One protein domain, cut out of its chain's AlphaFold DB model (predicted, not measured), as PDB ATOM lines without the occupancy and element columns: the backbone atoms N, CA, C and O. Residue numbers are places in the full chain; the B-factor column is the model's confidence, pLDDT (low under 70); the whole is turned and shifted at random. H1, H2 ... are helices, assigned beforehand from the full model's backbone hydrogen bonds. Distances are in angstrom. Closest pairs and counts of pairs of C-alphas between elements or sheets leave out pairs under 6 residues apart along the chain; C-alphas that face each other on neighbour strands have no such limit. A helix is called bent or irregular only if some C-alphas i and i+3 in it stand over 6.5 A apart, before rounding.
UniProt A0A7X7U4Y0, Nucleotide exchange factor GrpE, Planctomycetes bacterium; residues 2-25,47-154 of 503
ATOM      1  N   LEU A   2     240.026 137.705 237.369       85.75
ATOM      2  CA  LEU A   2     239.783 136.663 236.343       85.75
ATOM      3  C   LEU A   2     239.264 135.320 236.878       85.75
ATOM      4  O   LEU A   2     238.331 134.767 236.315       85.75
ATOM      5  N   GLN A   3     239.816 134.825 237.989       89.88
ATOM      6  CA  GLN A   3     239.349 133.575 238.598       89.88
ATOM      7  C   GLN A   3     237.885 133.660 239.059       89.88
ATOM      8  O   GLN A   3     237.134 132.712 238.879       89.88
ATOM      9  N   LYS A   4     237.453 134.813 239.590       92.31
ATOM     10  CA  LYS A   4     236.058 135.031 240.004       92.31
ATOM     11  C   LYS A   4     235.123 135.100 238.789       92.31
ATOM     12  O   LYS A   4     234.051 134.514 238.831       92.31
ATOM     13  N   CYS A   5     235.553 135.742 237.697       90.94
ATOM     14  CA  CYS A   5     234.801 135.776 236.437       90.94
ATOM     15  C   CYS A   5     234.659 134.381 235.809       90.94
ATOM     16  O   CYS A   5     233.578 134.039 235.343       90.94
ATOM     17  N   ALA A   6     235.716 133.565 235.846       89.94
ATOM     18  CA  ALA A   6     235.676 132.193 235.347       89.94
ATOM     19  C   ALA A   6     234.729 131.308 236.174       89.94
ATOM     20  O   ALA A   6     233.937 130.570 235.596       89.94
ATOM     21  N   ILE A   7     234.760 131.421 237.508       93.94
ATOM     22  CA  ILE A   7     233.841 130.688 238.396       93.94
ATOM     23  C   ILE A   7     232.386 131.103 238.134       93.94
ATOM     24  O   ILE A   7     231.527 130.238 238.003       93.94
ATOM     25  N   LEU A   8     232.113 132.408 238.000       94.81
ATOM     26  CA  LEU A   8     230.768 132.910 237.700       94.81
ATOM     27  C   LEU A   8     230.266 132.425 236.331       94.81
ATOM     28  O   LEU A   8     229.136 131.958 236.225       94.81
ATOM     29  N   GLY A   9     231.110 132.492 235.296       92.81
ATOM     30  CA  GLY A   9     230.762 132.006 233.959       92.81
ATOM     31  C   GLY A   9     230.458 130.506 233.942       92.81
ATOM     32  O   GLY A   9     229.495 130.082 233.311       92.81
ATOM     33  N   LEU A  10     231.226 129.709 234.690       94.62
ATOM     34  CA  LEU A  10     231.021 128.264 234.789       94.62
ATOM     35  C   LEU A  10     229.744 127.921 235.576       94.62
ATOM     36  O   LEU A  10     228.998 127.041 235.158       94.62
ATOM     37  N   ALA A  11     229.433 128.666 236.642       95.75
ATOM     38  CA  ALA A  11     228.173 128.521 237.371       95.75
ATOM     39  C   ALA A  11     226.951 128.823 236.482       95.75
ATOM     40  O   ALA A  11     225.998 128.046 236.479       95.75
ATOM     41  N   LEU A  12     226.998 129.894 235.678       93.50
ATOM     42  CA  LEU A  12     225.929 130.229 234.726       93.50
ATOM     43  C   LEU A  12     225.751 129.154 233.645       93.50
ATOM     44  O   LEU A  12     224.618 128.807 233.313       93.50
ATOM     45  N   LEU A  13     226.852 128.581 233.142       95.31
ATOM     46  CA  LEU A  13     226.797 127.458 232.202       95.31
ATOM     47  C   LEU A  13     226.180 126.205 232.832       95.31
ATOM     48  O   LEU A  13     225.391 125.532 232.176       95.31
ATOM     49  N   CYS A  14     226.495 125.898 234.093       95.69
ATOM     50  CA  CYS A  14     225.894 124.765 234.800       95.69
ATOM     51  C   CYS A  14     224.389 124.959 235.025       95.69
ATOM     52  O   CYS A  14     223.621 124.036 234.766       95.69
ATOM     53  N   VAL A  15     223.961 126.148 235.466       95.50
ATOM     54  CA  VAL A  15     222.536 126.452 235.690       95.50
ATOM     55  C   VAL A  15     221.755 126.397 234.377       95.50
ATOM     56  O   VAL A  15     220.736 125.712 234.310       95.50
ATOM     57  N   GLY A  16     222.259 127.033 233.314       93.31
ATOM     58  CA  GLY A  16     221.644 126.943 231.987       93.31
ATOM     59  C   GLY A  16     221.636 125.508 231.446       93.31
ATOM     60  O   GLY A  16     220.625 125.023 230.952       93.31
ATOM     61  N   GLY A  17     222.729 124.762 231.619       93.94
ATOM     62  CA  GLY A  17     222.811 123.362 231.198       93.94
ATOM     63  C   GLY A  17     221.764 122.468 231.871       93.94
ATOM     64  O   GLY A  17     221.101 121.690 231.187       93.94
ATOM     65  N   LEU A  18     221.572 122.610 233.186       95.50
ATOM     66  CA  LEU A  18     220.556 121.864 233.937       95.50
ATOM     67  C   LEU A  18     219.131 122.247 233.521       95.50
ATOM     68  O   LEU A  18     218.302 121.359 233.339       95.50
ATOM     69  N   ALA A  19     218.858 123.539 233.317       93.25
ATOM     70  CA  ALA A  19     217.551 124.005 232.855       93.25
ATOM     71  C   ALA A  19     217.216 123.468 231.452       93.25
ATOM     72  O   ALA A  19     216.123 122.951 231.235       93.25
ATOM     73  N   THR A  20     218.170 123.500 230.514       93.31
ATOM     74  CA  THR A  20     217.978 122.929 229.170       93.31
ATOM     75  C   THR A  20     217.795 121.415 229.213       93.31
ATOM     76  O   THR A  20     216.958 120.887 228.490       93.31
ATOM     77  N   ALA A  21     218.544 120.705 230.065       94.06
ATOM     78  CA  ALA A  21     218.388 119.261 230.228       94.06
ATOM     79  C   ALA A  21     217.010 118.891 230.799       94.06
ATOM     80  O   ALA A  21     216.421 117.906 230.362       94.06
ATOM     81  N   TRP A  22     216.482 119.694 231.729       94.38
ATOM     82  CA  TRP A  22     215.134 119.516 232.264       94.38
ATOM     83  C   TRP A  22     214.064 119.707 231.179       94.38
ATOM     84  O   TRP A  22     213.290 118.784 230.944       94.38
ATOM     85  N   VAL A  23     214.104 120.816 230.425       91.50
ATOM     86  CA  VAL A  23     213.183 121.067 229.292       91.50
ATOM     87  C   VAL A  23     213.279 119.962 228.230       91.50
ATOM     88  O   VAL A  23     212.272 119.511 227.684       91.50
ATOM     89  N   TYR A  24     214.490 119.475 227.945       93.31
ATOM     90  CA  TYR A  24     214.695 118.387 226.989       93.31
ATOM     91  C   TYR A  24     214.103 117.056 227.477       93.31
ATOM     92  O   TYR A  24     213.532 116.301 226.693       93.31
ATOM     93  N   ASN A  25     214.215 116.763 228.774       93.56
ATOM     94  CA  ASN A  25     213.614 115.568 229.356       93.56
ATOM     95  C   ASN A  25     212.079 115.655 229.361       93.56
ATOM     96  O   ASN A  25     211.423 114.683 229.003       93.56
ATOM     97  N   GLU A  47     189.693 110.079 208.917       69.81
ATOM     98  CA  GLU A  47     188.902 108.848 208.833       69.81
ATOM     99  C   GLU A  47     187.424 109.120 209.148       69.81
ATOM    100  O   GLU A  47     186.535 108.496 208.570       69.81
ATOM    101  N   TYR A  48     187.151 110.096 210.018       69.38
ATOM    102  CA  TYR A  48     185.807 110.610 210.253       69.38
ATOM    103  C   TYR A  48     185.269 111.321 209.008       69.38
ATOM    104  O   TYR A  48     184.159 111.023 208.583       69.38
ATOM    105  N   LEU A  49     186.066 112.192 208.379       69.56
ATOM    106  CA  LEU A  49     185.709 112.882 207.137       69.56
ATOM    107  C   LEU A  49     185.533 111.913 205.964       69.56
ATOM    108  O   LEU A  49     184.589 112.072 205.197       69.56
ATOM    109  N   ASP A  50     186.372 110.883 205.847       78.75
ATOM    110  CA  ASP A  50     186.223 109.838 204.829       78.75
ATOM    111  C   ASP A  50     184.943 109.016 205.057       78.75
ATOM    112  O   ASP A  50     184.162 108.800 204.128       78.75
ATOM    113  N   LYS A  51     184.640 108.635 206.308       74.88
ATOM    114  CA  LYS A  51     183.359 107.988 206.642       74.88
ATOM    115  C   LYS A  51     182.160 108.895 206.363       74.88
ATOM    116  O   LYS A  51     181.165 108.414 205.826       74.88
ATOM    117  N   TYR A  52     182.255 110.190 206.660       74.62
ATOM    118  CA  TYR A  52     181.194 111.163 206.384       74.62
ATOM    119  C   TYR A  52     181.013 111.406 204.876       74.62
ATOM    120  O   TYR A  52     179.892 111.504 204.378       74.62
ATOM    121  N   GLY A  53     182.112 111.437 204.120       81.19
ATOM    122  CA  GLY A  53     182.099 111.525 202.662       81.19
ATOM    123  C   GLY A  53     181.440 110.305 202.021       81.19
ATOM    124  O   GLY A  53     180.607 110.456 201.127       81.19
ATOM    125  N   ARG A  54     181.738 109.100 202.527       81.12
ATOM    126  CA  ARG A  54     181.038 107.869 202.126       81.12
ATOM    127  C   ARG A  54     179.568 107.897 202.531       81.12
ATOM    128  O   ARG A  54     178.732 107.489 201.735       81.12
ATOM    129  N   TRP A  55     179.238 108.425 203.709       83.25
ATOM    130  CA  TRP A  55     177.857 108.544 204.187       83.25
ATOM    131  C   TRP A  55     176.971 109.348 203.221       83.25
ATOM    132  O   TRP A  55     175.871 108.907 202.891       83.25
ATOM    133  N   TYR A  56     177.472 110.449 202.652       81.00
ATOM    134  CA  TYR A  56     176.735 111.227 201.642       81.00
ATOM    135  C   TYR A  56     176.501 110.502 200.309       81.00
ATOM    136  O   TYR A  56     175.611 110.896 199.557       81.00
ATOM    137  N   GLN A  57     177.286 109.468 199.999       89.00
ATOM    138  CA  GLN A  57     177.149 108.682 198.767       89.00
ATOM    139  C   GLN A  57     176.204 107.482 198.926       89.00
ATOM    140  O   GLN A  57     175.824 106.867 197.930       89.00
ATOM    141  N   LEU A  58     175.834 107.140 200.161       89.94
ATOM    142  CA  LEU A  58     174.952 106.022 200.475       89.94
ATOM    143  C   LEU A  58     173.475 106.404 200.326       89.94
ATOM    144  O   LEU A  58     173.099 107.571 200.447       89.94
ATOM    145  N   SER A  59     172.623 105.407 200.076       92.12
ATOM    146  CA  SER A  59     171.172 105.612 200.075       92.12
ATOM    147  C   SER A  59     170.665 105.969 201.484       92.12
ATOM    148  O   SER A  59     171.312 105.609 202.468       92.12
ATOM    149  N   PRO A  60     169.495 106.619 201.631       88.69
ATOM    150  CA  PRO A  60     168.942 106.964 202.949       88.69
ATOM    151  C   PRO A  60     168.802 105.767 203.910       88.69
ATOM    152  O   PRO A  60     169.015 105.893 205.113       88.69
ATOM    153  N   GLU A  61     168.502 104.577 203.385       86.31
ATOM    154  CA  GLU A  61     168.416 103.340 204.176       86.31
ATOM    155  C   GLU A  61     169.795 102.895 204.688       86.31
ATOM    156  O   GLU A  61     169.953 102.543 205.857       86.31
ATOM    157  N   GLN A  62     170.816 102.982 203.833       87.12
ATOM    158  CA  GLN A  62     172.201 102.680 204.189       87.12
ATOM    159  C   GLN A  62     172.790 103.726 205.144       87.12
ATOM    160  O   GLN A  62     173.570 103.379 206.027       87.12
ATOM    161  N   GLN A  63     172.392 104.994 205.012       87.19
ATOM    162  CA  GLN A  63     172.761 106.064 205.938       87.19
ATOM    163  C   GLN A  63     172.267 105.771 207.355       87.19
ATOM    164  O   GLN A  63     173.048 105.882 208.300       87.19
ATOM    165  N   ASN A  64     171.012 105.336 207.502       82.06
ATOM    166  CA  ASN A  64     170.463 104.925 208.796       82.06
ATOM    167  C   ASN A  64     171.185 103.694 209.362       82.06
ATOM    168  O   ASN A  64     171.479 103.647 210.555       82.06
ATOM    169  N   GLN A  65     171.529 102.721 208.516       83.38
ATOM    170  CA  GLN A  65     172.259 101.527 208.945       83.38
ATOM    171  C   GLN A  65     173.673 101.858 209.448       83.38
ATOM    172  O   GLN A  65     174.111 101.306 210.454       83.38
ATOM    173  N   LEU A  66     174.350 102.816 208.811       81.06
ATOM    174  CA  LEU A  66     175.692 103.247 209.199       81.06
ATOM    175  C   LEU A  66     175.688 104.060 210.505       81.06
ATOM    176  O   LEU A  66     176.597 103.915 211.318       81.06
ATOM    177  N   VAL A  67     174.645 104.864 210.747       78.12
ATOM    178  CA  VAL A  67     174.431 105.537 212.043       78.12
ATOM    179  C   VAL A  67     174.230 104.510 213.160       78.12
ATOM    180  O   VAL A  67     174.836 104.639 214.220       78.12
ATOM    181  N   LEU A  68     173.452 103.454 212.906       80.44
ATOM    182  CA  LEU A  68     173.248 102.361 213.863       80.44
ATOM    183  C   LEU A  68     174.532 101.553 214.122       80.44
ATOM    184  O   LEU A  68     174.748 101.099 215.242       80.44
ATOM    185  N   GLU A  69     175.393 101.369 213.118       78.44
ATOM    186  CA  GLU A  69     176.707 100.731 213.295       78.44
ATOM    187  C   GLU A  69     177.664 101.592 214.129       78.44
ATOM    188  O   GLU A  69     178.309 101.078 215.042       78.44
ATOM    189  N   LEU A  70     177.711 102.905 213.882       74.19
ATOM    190  CA  LEU A  70     178.487 103.839 214.706       74.19
ATOM    191  C   LEU A  70     178.005 103.874 216.161       74.19
ATOM    192  O   LEU A  70     178.821 104.042 217.069       74.19
ATOM    193  N   ASP A  71     176.701 103.710 216.385       76.06
ATOM    194  CA  ASP A  71     176.144 103.657 217.735       76.06
ATOM    195  C   ASP A  71     176.442 102.317 218.429       76.06
ATOM    196  O   ASP A  71     176.769 102.303 219.615       76.06
ATOM    197  N   LYS A  72     176.471 101.192 217.696       76.94
ATOM    198  CA  LYS A  72     176.920  99.889 218.235       76.94
ATOM    199  C   LYS A  72     178.366  99.928 218.729       76.94
ATOM    200  O   LYS A  72     178.629  99.533 219.863       76.94
ATOM    201  N   ASP A  73     179.273 100.514 217.946       72.94
ATOM    202  CA  ASP A  73     180.677 100.708 218.346       72.94
ATOM    203  C   ASP A  73     180.818 101.573 219.617       72.94
ATOM    204  O   ASP A  73     181.838 101.517 220.313       72.94
ATOM    205  N   ARG A  74     179.814 102.407 219.923       73.06
ATOM    206  CA  ARG A  74     179.750 103.217 221.146       73.06
ATOM    207  C   ARG A  74     179.134 102.444 222.315       73.06
ATOM    208  O   ARG A  74     179.599 102.625 223.439       73.06
ATOM    209  N   GLN A  75     178.139 101.593 222.060       78.19
ATOM    210  CA  GLN A  75     177.439 100.793 223.072       78.19
ATOM    211  C   GLN A  75     178.279  99.623 223.608       78.19
ATOM    212  O   GLN A  75     178.168  99.296 224.789       78.19
ATOM    213  N   ASP A  76     179.169  99.048 222.796       85.81
ATOM    214  CA  ASP A  76     180.018  97.919 223.212       85.81
ATOM    215  C   ASP A  76     181.216  98.337 224.088       85.81
ATOM    216  O   ASP A  76     181.904  97.496 224.678       85.81
ATOM    217  N   LYS A  77     181.486  99.644 224.206       89.19
ATOM    218  CA  LYS A  77     182.603 100.167 225.000       89.19
ATOM    219  C   LYS A  77     182.213 100.307 226.461       89.19
ATOM    220  O   LYS A  77     181.218 100.940 226.812       89.19
ATOM    221  N   THR A  78     183.066  99.800 227.345       92.38
ATOM    222  CA  THR A  78     182.870 100.018 228.782       92.38
ATOM    223  C   THR A  78     183.014 101.511 229.112       92.38
ATOM    224  O   THR A  78     183.793 102.221 228.462       92.38
ATOM    225  N   PRO A  79     182.322 102.031 230.144       91.00
ATOM    226  CA  PRO A  79     182.443 103.440 230.534       91.00
ATOM    227  C   PRO A  79     183.897 103.838 230.835       91.00
ATOM    228  O   PRO A  79     184.315 104.953 230.533       91.00
ATOM    229  N   GLU A  80     184.709 102.909 231.345       92.12
ATOM    230  CA  GLU A  80     186.142 103.128 231.542       92.12
ATOM    231  C   GLU A  80     186.915 103.289 230.231       92.12
ATOM    232  O   GLU A  80     187.807 104.135 230.142       92.12
ATOM    233  N   GLN A  81     186.599 102.488 229.209       90.00
ATOM    234  CA  GLN A  81     187.214 102.621 227.889       90.00
ATOM    235  C   GLN A  81     186.871 103.974 227.268       90.00
ATOM    236  O   GLN A  81     187.764 104.634 226.739       90.00
ATOM    237  N   LEU A  82     185.623 104.435 227.412       88.81
ATOM    238  CA  LEU A  82     185.206 105.760 226.947       88.81
ATOM    239  C   LEU A  82     185.967 106.884 227.659       88.81
ATOM    240  O   LEU A  82     186.427 107.816 227.002       88.81
ATOM    241  N   VAL A  83     186.161 106.797 228.979       92.38
ATOM    242  CA  VAL A  83     186.959 107.787 229.727       92.38
ATOM    243  C   VAL A  83     188.415 107.794 229.253       92.38
ATOM    244  O   VAL A  83     188.971 108.867 229.014       92.38
ATOM    245  N   ARG A  84     189.029 106.618 229.049       90.69
ATOM    246  CA  ARG A  84     190.403 106.518 228.524       90.69
ATOM    247  C   ARG A  84     190.518 107.109 227.121       90.69
ATOM    248  O   ARG A  84     191.484 107.817 226.849       90.69
ATOM    249  N   GLU A  85     189.542 106.854 226.254       89.00
ATOM    250  CA  GLU A  85     189.513 107.375 224.885       89.00
ATOM    251  C   GLU A  85     189.342 108.900 224.868       89.00
ATOM    252  O   GLU A  85     190.124 109.593 224.216       89.00
ATOM    253  N   ARG A  86     188.401 109.447 225.649       92.50
ATOM    254  CA  ARG A  86     188.221 110.903 225.811       92.50
ATOM    255  C   ARG A  86     189.491 111.577 226.326       92.50
ATOM    256  O   ARG A  86     189.914 112.597 225.786       92.50
ATOM    257  N   GLN A  87     190.144 110.980 227.322       94.12
ATOM    258  CA  GLN A  87     191.373 111.538 227.876       94.12
ATOM    259  C   GLN A  87     192.557 111.427 226.907       94.12
ATOM    260  O   GLN A  87     193.393 112.327 226.858       94.12
ATOM    261  N   ALA A  88     192.633 110.361 226.107       89.44
ATOM    262  CA  ALA A  88     193.624 110.247 225.040       89.44
ATOM    263  C   ALA A  88     193.421 111.326 223.962       89.44
ATOM    264  O   ALA A  88     194.395 111.961 223.557       89.44
ATOM    265  N   ARG A  89     192.170 111.593 223.562       90.75
ATOM    266  CA  ARG A  89     191.830 112.681 222.628       90.75
ATOM    267  C   ARG A  89     192.202 114.048 223.191       90.75
ATOM    268  O   ARG A  89     192.864 114.819 222.507       90.75
ATOM    269  N   LEU A  90     191.865 114.314 224.455       94.75
ATOM    270  CA  LEU A  90     192.237 115.565 225.114       94.75
ATOM    271  C   LEU A  90     193.759 115.760 225.118       94.75
ATOM    272  O   LEU A  90     194.228 116.839 224.785       94.75
ATOM    273  N   ARG A  91     194.543 114.716 225.420       91.38
ATOM    274  CA  ARG A  91     196.017 114.782 225.350       91.38
ATOM    275  C   ARG A  91     196.541 115.056 223.944       91.38
ATOM    276  O   ARG A  91     197.480 115.831 223.803       91.38
ATOM    277  N   ALA A  92     195.948 114.447 222.919       90.38
ATOM    278  CA  ALA A  92     196.353 114.671 221.534       90.38
ATOM    279  C   ALA A  92     196.039 116.101 221.053       90.38
ATOM    280  O   ALA A  92     196.831 116.697 220.323       90.38
ATOM    281  N   ASP A  93     194.912 116.665 221.492       94.50
ATOM    282  CA  ASP A  93     194.449 117.991 221.071       94.50
ATOM    283  C   ASP A  93     194.865 119.128 222.015       94.50
ATOM    284  O   ASP A  93     194.721 120.298 221.660       94.50
ATOM    285  N   LEU A  94     195.437 118.820 223.184       94.94
ATOM    286  CA  LEU A  94     195.826 119.781 224.224       94.94
ATOM    287  C   LEU A  94     196.658 120.948 223.673       94.94
ATOM    288  O   LEU A  94     196.379 122.105 223.981       94.94
ATOM    289  N   GLY A  95     197.620 120.665 222.788       93.94
ATOM    290  CA  GLY A  95     198.434 121.695 222.137       93.94
ATOM    291  C   GLY A  95     197.634 122.626 221.216       93.94
ATOM    292  O   GLY A  95     197.868 123.835 221.218       93.94
ATOM    293  N   LYS A  96     196.661 122.089 220.468       94.00
ATOM    294  CA  LYS A  96     195.799 122.859 219.552       94.00
ATOM    295  C   LYS A  96     194.772 123.693 220.314       94.00
ATOM    296  O   LYS A  96     194.572 124.863 219.985       94.00
ATOM    297  N   LEU A  97     194.167 123.104 221.347       96.06
ATOM    298  CA  LEU A  97     193.238 123.773 222.260       96.06
ATOM    299  C   LEU A  97     193.945 124.910 223.009       96.06
ATOM    300  O   LEU A  97     193.429 126.023 223.095       96.06
ATOM    301  N   ALA A  98     195.171 124.673 223.485       96.06
ATOM    302  CA  ALA A  98     195.973 125.702 224.137       96.06
ATOM    303  C   ALA A  98     196.360 126.841 223.182       96.06
ATOM    304  O   ALA A  98     196.329 128.005 223.578       96.06
ATOM    305  N   ALA A  99     196.668 126.524 221.922       95.00
ATOM    306  CA  ALA A  99     196.978 127.510 220.889       95.00
ATOM    307  C   ALA A  99     195.747 128.263 220.346       95.00
ATOM    308  O   ALA A  99     195.910 129.157 219.519       95.00
ATOM    309  N   GLY A 100     194.525 127.898 220.757       94.81
ATOM    310  CA  GLY A 100     193.289 128.482 220.224       94.81
ATOM    311  C   GLY A 100     193.016 128.131 218.755       94.81
ATOM    312  O   GLY A 100     192.186 128.770 218.121       94.81
ATOM    313  N   GLN A 101     193.701 127.124 218.201       92.94
ATOM    314  CA  GLN A 101     193.510 126.674 216.815       92.94
ATOM    315  C   GLN A 101     192.234 125.842 216.637       92.94
ATOM    316  O   GLN A 101     191.775 125.641 215.516       92.94
ATOM    317  N   MET A 102     191.679 125.336 217.738       91.00
ATOM    318  CA  MET A 102     190.472 124.522 217.764       91.00
ATOM    319  C   MET A 102     189.544 125.052 218.857       91.00
ATOM    320  O   MET A 102     189.952 125.142 220.013       91.00
ATOM    321  N   ASN A 103     188.309 125.396 218.485       93.25
ATOM    322  CA  ASN A 103     187.247 125.745 219.423       93.25
ATOM    323  C   ASN A 103     186.174 124.646 219.380       93.25
ATOM    324  O   ASN A 103     185.394 124.609 218.428       93.25
ATOM    325  N   PRO A 104     186.151 123.729 220.360       88.06
ATOM    326  CA  PRO A 104     185.202 122.623 220.365       88.06
ATOM    327  C   PRO A 104     183.758 123.040 220.698       88.06
ATOM    328  O   PRO A 104     182.869 122.213 220.535       88.06
ATOM    329  N   GLY A 105     183.496 124.283 221.126       92.38
ATOM    330  CA  GLY A 105     182.141 124.766 221.424       92.38
ATOM    331  C   GLY A 105     181.388 123.896 222.439       92.38
ATOM    332  O   GLY A 105     181.987 123.302 223.337       92.38
ATOM    333  N   ASP A 106     180.070 123.780 222.267       89.69
ATOM    334  CA  ASP A 106     179.186 123.089 223.218       89.69
ATOM    335  C   ASP A 106     179.428 121.570 223.295       89.69
ATOM    336  O   ASP A 106     179.134 120.929 224.304       89.69
ATOM    337  N   ILE A 107     180.041 120.979 222.263       91.62
ATOM    338  CA  ILE A 107     180.337 119.539 222.214       91.62
ATOM    339  C   ILE A 107     181.620 119.157 222.973       91.62
ATOM    340  O   ILE A 107     181.960 117.977 223.070       91.62
ATOM    341  N   ALA A 108     182.349 120.119 223.546       93.19
ATOM    342  CA  ALA A 108     183.636 119.867 224.195       93.19
ATOM    343  C   ALA A 108     183.543 118.913 225.397       93.19
ATOM    344  O   ALA A 108     184.375 118.016 225.553       93.19
ATOM    345  N   ASN A 109     182.493 119.052 226.213       94.50
ATOM    346  CA  ASN A 109     182.259 118.181 227.370       94.50
ATOM    347  C   ASN A 109     181.938 116.736 226.950       94.50
ATOM    348  O   ASN A 109     182.333 115.788 227.631       94.50
ATOM    349  N   GLU A 110     181.280 116.559 225.803       91.62
ATOM    350  CA  GLU A 110     180.979 115.252 225.210       91.62
ATOM    351  C   GLU A 110     182.261 114.571 224.685       91.62
ATOM    352  O   GLU A 110     182.456 113.359 224.858       91.62
ATOM    353  N   LEU A 111     183.146 115.363 224.062       91.25
ATOM    354  CA  LEU A 111     184.369 114.910 223.394       91.25
ATOM    355  C   LEU A 111     185.526 114.620 224.351       91.25
ATOM    356  O   LEU A 111     186.203 113.602 224.194       91.25
ATOM    357  N   TYR A 112     185.756 115.500 225.322       95.19
ATOM    358  CA  TYR A 112     186.928 115.461 226.203       95.19
ATOM    359  C   TYR A 112     186.580 115.109 227.654       95.19
ATOM    360  O   TYR A 112     187.461 114.728 228.424       95.19
ATOM    361  N   GLY A 113     185.294 115.158 228.012       95.38
ATOM    362  CA  GLY A 113     184.816 114.985 229.379       95.38
ATOM    363  C   GLY A 113     184.768 116.299 230.160       95.38
ATOM    364  O   GLY A 113     185.331 117.317 229.758       95.38
ATOM    365  N   ALA A 114     184.086 116.270 231.304       95.69
ATOM    366  CA  ALA A 114     184.001 117.421 232.196       95.69
ATOM    367  C   ALA A 114     185.392 117.814 232.736       95.69
ATOM    368  O   ALA A 114     186.213 116.955 233.062       95.69
ATOM    369  N   GLY A 115     185.646 119.121 232.854       95.38
ATOM    370  CA  GLY A 115     186.904 119.655 233.394       95.38
ATOM    371  C   GLY A 115     188.074 119.688 232.404       95.38
ATOM    372  O   GLY A 115     189.215 119.900 232.820       95.38
ATOM    373  N   TRP A 116     187.821 119.496 231.106       97.31
ATOM    374  CA  TRP A 116     188.847 119.618 230.067       97.31
ATOM    375  C   TRP A 116     189.462 121.029 230.023       97.31
ATOM    376  O   TRP A 116     190.672 121.157 229.864       97.31
ATOM    377  N   GLU A 117     188.665 122.077 230.258       97.25
ATOM    378  CA  GLU A 117     189.125 123.476 230.283       97.25
ATOM    379  C   GLU A 117     190.208 123.703 231.336       97.25
ATOM    380  O   GLU A 117     191.246 124.294 231.045       97.25
ATOM    381  N   ALA A 118     190.011 123.155 232.540       97.56
ATOM    382  CA  ALA A 118     190.988 123.243 233.618       97.56
ATOM    383  C   ALA A 118     192.305 122.540 233.248       97.56
ATOM    384  O   ALA A 118     193.380 123.039 233.575       97.56
ATOM    385  N   GLN A 119     192.242 121.412 232.528       96.38
ATOM    386  CA  GLN A 119     193.440 120.722 232.032       96.38
ATOM    387  C   GLN A 119     194.155 121.538 230.948       96.38
ATOM    388  O   GLN A 119     195.381 121.635 230.967       96.38
ATOM    389  N   VAL A 120     193.409 122.171 230.037       96.94
ATOM    390  CA  VAL A 120     193.975 123.068 229.018       96.94
ATOM    391  C   VAL A 120     194.617 124.295 229.666       96.94
ATOM    392  O   VAL A 120     195.709 124.694 229.267       96.94
ATOM    393  N   GLU A 121     193.996 124.881 230.689       96.75
ATOM    394  CA  GLU A 121     194.552 126.026 231.413       96.75
ATOM    395  C   GLU A 121     195.822 125.653 232.195       96.75
ATOM    396  O   GLU A 121     196.817 126.381 232.153       96.75
ATOM    397  N   GLN A 122     195.830 124.498 232.868       96.56
ATOM    398  CA  GLN A 122     197.031 123.971 233.525       96.56
ATOM    399  C   GLN A 122     198.160 123.740 232.521       96.56
ATOM    400  O   GLN A 122     199.301 124.121 232.780       96.56
ATOM    401  N   TYR A 123     197.842 123.181 231.354       95.44
ATOM    402  CA  TYR A 123     198.817 122.977 230.291       95.44
ATOM    403  C   TYR A 123     199.362 124.299 229.735       95.44
ATOM    404  O   TYR A 123     200.571 124.425 229.558       95.44
ATOM    405  N   LYS A 124     198.513 125.322 229.535       96.31
ATOM    406  CA  LYS A 124     198.958 126.678 229.154       96.31
ATOM    407  C   LYS A 124     199.961 127.236 230.164       96.31
ATOM    408  O   LYS A 124     201.043 127.657 229.769       96.31
ATOM    409  N   LYS A 125     199.647 127.154 231.462       96.44
ATOM    410  CA  LYS A 125     200.535 127.608 232.546       96.44
ATOM    411  C   LYS A 125     201.876 126.869 232.551       96.44
ATOM    412  O   LYS A 125     202.916 127.505 232.699       96.44
ATOM    413  N   LEU A 126     201.869 125.546 232.372       93.12
ATOM    414  CA  LEU A 126     203.101 124.750 232.282       93.12
ATOM    415  C   LEU A 126     203.937 125.136 231.059       93.12
ATOM    416  O   LEU A 126     205.151 125.303 231.168       93.12
ATOM    417  N   LYS A 127     203.294 125.339 229.908       93.50
ATOM    418  CA  LYS A 127     203.972 125.747 228.676       93.50
ATOM    419  C   LYS A 127     204.597 127.137 228.797       93.50
ATOM    420  O   LYS A 127     205.756 127.307 228.432       93.50
ATOM    421  N   GLU A 128     203.884 128.101 229.377       94.31
ATOM    422  CA  GLU A 128     204.422 129.436 229.672       94.31
ATOM    423  C   GLU A 128     205.641 129.360 230.605       94.31
ATOM    424  O   GLU A 128     206.669 129.988 230.348       94.31
ATOM    425  N   GLN A 129     205.573 128.539 231.660       92.00
ATOM    426  CA  GLN A 129     206.716 128.308 232.550       92.00
ATOM    427  C   GLN A 129     207.904 127.680 231.813       92.00
ATOM    428  O   GLN A 129     209.047 128.083 232.044       92.00
ATOM    429  N   MET A 130     207.650 126.736 230.905       90.38
ATOM    430  CA  MET A 130     208.685 126.094 230.097       90.38
ATOM    431  C   MET A 130     209.343 127.080 229.123       90.38
ATOM    432  O   MET A 130     210.568 127.094 229.008       90.38
ATOM    433  N   GLU A 131     208.565 127.950 228.475       92.06
ATOM    434  CA  GLU A 131     209.081 128.993 227.580       92.06
ATOM    435  C   GLU A 131     209.950 130.005 228.342       92.06
ATOM    436  O   GLU A 131     211.066 130.318 227.916       92.06
ATOM    437  N   ILE A 132     209.505 130.444 229.525       93.56
ATOM    438  CA  ILE A 132     210.295 131.317 230.407       93.56
ATOM    439  C   ILE A 132     211.594 130.617 230.835       93.56
ATOM    440  O   ILE A 132     212.675 131.215 230.768       93.56
ATOM    441  N   ALA A 133     211.521 129.342 231.234       90.88
ATOM    442  CA  ALA A 133     212.688 128.557 231.623       90.88
ATOM    443  C   ALA A 133     213.683 128.414 230.458       90.88
ATOM    444  O   ALA A 133     214.881 128.641 230.644       90.88
ATOM    445  N   GLN A 134     213.200 128.137 229.246       92.12
ATOM    446  CA  GLN A 134     214.028 128.009 228.050       92.12
ATOM    447  C   GLN A 134     214.727 129.327 227.693       92.12
ATOM    448  O   GLN A 134     215.941 129.335 227.472       92.12
ATOM    449  N   ILE A 135     214.005 130.452 227.693       94.38
ATOM    450  CA  ILE A 135     214.584 131.778 227.427       94.38
ATOM    451  C   ILE A 135     215.643 132.118 228.485       94.38
ATOM    452  O   ILE A 135     216.756 132.529 228.143       94.38
ATOM    453  N   SER A 136     215.340 131.889 229.767       92.62
ATOM    454  CA  SER A 136     216.287 132.137 230.862       92.62
ATOM    455  C   SER A 136     217.548 131.274 230.746       92.62
ATOM    456  O   SER A 136     218.659 131.767 230.966       92.62
ATOM    457  N   SER A 137     217.399 130.021 230.308       93.94
ATOM    458  CA  SER A 137     218.510 129.105 230.078       93.94
ATOM    459  C   SER A 137     219.407 129.575 228.931       93.94
ATOM    460  O   SER A 137     220.627 129.658 229.094       93.94
ATOM    461  N   ILE A 138     218.821 129.966 227.793       94.56
ATOM    462  CA  ILE A 138     219.566 130.479 226.631       94.56
ATOM    463  C   ILE A 138     220.352 131.745 227.007       94.56
ATOM    464  O   ILE A 138     221.524 131.890 226.641       94.56
ATOM    465  N   MET A 139     219.753 132.646 227.792       95.12
ATOM    466  CA  MET A 139     220.452 133.824 228.316       95.12
ATOM    467  C   MET A 139     221.608 133.444 229.255       95.12
ATOM    468  O   MET A 139     222.712 133.967 229.106       95.12
ATOM    469  N   CYS A 140     221.410 132.494 230.174       93.88
ATOM    470  CA  CYS A 140     222.480 132.030 231.066       93.88
ATOM    471  C   CYS A 140     223.634 131.372 230.295       93.88
ATOM    472  O   CYS A 140     224.803 131.643 230.580       93.88
ATOM    473  N   LEU A 141     223.321 130.553 229.286       95.06
ATOM    474  CA  LEU A 141     224.312 129.885 228.442       95.06
ATOM    475  C   LEU A 141     225.099 130.883 227.585       95.06
ATOM    476  O   LEU A 141     226.325 130.792 227.509       95.06
ATOM    477  N   SER A 142     224.427 131.867 226.981       95.94
ATOM    478  CA  SER A 142     225.092 132.898 226.174       95.94
ATOM    479  C   SER A 142     226.027 133.769 227.021       95.94
ATOM    480  O   SER A 142     227.213 133.870 226.699       95.94
ATOM    481  N   ILE A 143     225.565 134.299 228.159       96.50
ATOM    482  CA  ILE A 143     226.396 135.108 229.066       96.50
ATOM    483  C   ILE A 143     227.554 134.272 229.631       96.50
ATOM    484  O   ILE A 143     228.708 134.713 229.618       96.50
ATOM    485  N   GLY A 144     227.271 133.048 230.087       94.94
ATOM    486  CA  GLY A 144     228.279 132.124 230.602       94.94
ATOM    487  C   GLY A 144     229.359 131.801 229.565       94.94
ATOM    488  O   GLY A 144     230.551 131.873 229.875       94.94
ATOM    489  N   SER A 145     228.967 131.536 228.315       94.00
ATOM    490  CA  SER A 145     229.906 131.237 227.227       94.00
ATOM    491  C   SER A 145     230.810 132.427 226.882       94.00
ATOM    492  O   SER A 145     232.020 132.245 226.742       94.00
ATOM    493  N   ILE A 146     230.274 133.653 226.850       96.69
ATOM    494  CA  ILE A 146     231.049 134.880 226.601       96.69
ATOM    495  C   ILE A 146     232.057 135.132 227.733       96.69
ATOM    496  O   ILE A 146     233.224 135.458 227.480       96.69
ATOM    497  N   LEU A 147     231.648 134.951 228.994       94.56
ATOM    498  CA  LEU A 147     232.536 135.116 230.151       94.56
ATOM    499  C   LEU A 147     233.684 134.099 230.142       94.56
ATOM    500  O   LEU A 147     234.836 134.464 230.388       94.56
ATOM    501  N   VAL A 148     233.397 132.837 229.820       94.44
ATOM    502  CA  VAL A 148     234.429 131.796 229.730       94.44
ATOM    503  C   VAL A 148     235.356 132.049 228.538       94.44
ATOM    504  O   VAL A 148     236.575 132.037 228.711       94.44
ATOM    505  N   ALA A 149     234.815 132.364 227.356       95.38
ATOM    506  CA  ALA A 149     235.605 132.649 226.158       95.38
ATOM    507  C   ALA A 149     236.533 133.860 226.351       95.38
ATOM    508  O   ALA A 149     237.725 133.784 226.047       95.38
ATOM    509  N   SER A 150     236.028 134.953 226.932       94.50
ATOM    510  CA  SER A 150     236.845 136.131 227.249       94.50
ATOM    511  C   SER A 150     237.939 135.819 228.277       94.50
ATOM    512  O   SER A 150     239.083 136.246 228.102       94.50
ATOM    513  N   CYS A 151     237.649 135.006 229.301       94.88
ATOM    514  CA  CYS A 151     238.664 134.546 230.251       94.88
ATOM    515  C   CYS A 151     239.759 133.712 229.566       94.88
ATOM    516  O   CYS A 151     240.943 133.952 229.819       94.88
ATOM    517  N   VAL A 152     239.389 132.781 228.679       95.25
ATOM    518  CA  VAL A 152     240.332 131.947 227.912       95.25
ATOM    519  C   VAL A 152     241.195 132.802 226.983       95.25
ATOM    520  O   VAL A 152     242.416 132.637 226.976       95.25
ATOM    521  N   LEU A 153     240.608 133.770 226.271       96.69
ATOM    522  CA  LEU A 153     241.343 134.706 225.411       96.69
ATOM    523  C   LEU A 153     242.360 135.529 226.208       96.69
ATOM    524  O   LEU A 153     243.537 135.586 225.846       96.69
ATOM    525  N   ILE A 154     241.945 136.114 227.334       95.12
ATOM    526  CA  ILE A 154     242.840 136.890 228.204       95.12
ATOM    527  C   ILE A 154     243.971 136.005 228.750       95.12
ATOM    528  O   ILE A 154     245.119 136.451 228.859       95.12
TER     529      ILE A 154
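This is residues 2 to 25 and 47 to 154 of the 503 residues of the protein "Nucleotide exchange factor GrpE" of Planctomycetes bacterium (UniProt A0A7X7U4Y0). This is a long rod of helices: at one end H1 lies side by side with the later part of the very long H6, and at H6's other end H4 and H5 make a small knot with its first turns. Beyond them H2 and H3 form a helical hairpin at the far end. The printed part has 132 residues, with six named helices in the order H1 to H6 and no named strand, all helix by class. It is extended, with a radius of gyration of the C-alphas of 25.7 A and spans of 85 by 29 by 23 A.

Find C-alpha 2 at (239.783, 136.663, 236.343); from there H1 runs 34.3 A through residues 2 to 25. After the cut come H2, residues 47 to 57, 15.5 A, and H3, residues 60 to 75, 22.7 A. H4, residues 79 to 98, spans 26.8 A and has a kink of 46 degrees near residue 92. H5 holds residues 105 to 112, 11.5 A. H4 and H5 are irregular: C-alphas 92 and 95 are 7.4 A apart, C-alphas 106 and 109 7.1 A. H6, residues 116 to 154, runs 56.7 A to C-alpha 154 at (242.840, 136.890, 228.204).

H1 and H6 touch at a shallow tilt of 29 degrees, opposite ways; their closest C-alphas, Gly 9 and Gly 144, are 4.2 A apart. H4, with residues 90 to 98 alone, touches H6 at a steep tilt of 48 degrees, closest at C-alphas 98 and 120, 5.9 A. H4 touches H5 with residues 86 to 90 alone, closest at C-alphas 86 and 112, 4.8 A. The hairpin H2 and H3 only just touch, with 3 pairs of C-alphas within 8 A, closest at Trp 55 and Gln 63, 5.9 A. H3 and H4 are only just apart, at 8.4 A. Every O i to N i+4 pair is within hydrogen-bond range in H1, H3 and H6, against 6 of 7 in H2, 14 of 16 in H4 and 2 of 4 in H5.

The C-alphas farthest apart, Glu 61 and Ile 154, are 85.1 A apart. Residues 26 to 46 are not printed, and C-alphas 25 and 47 are 32.8 A apart across this cut. Of the links printed whole, none is long. Look for pLDDT under 70 at residues 47 to 49.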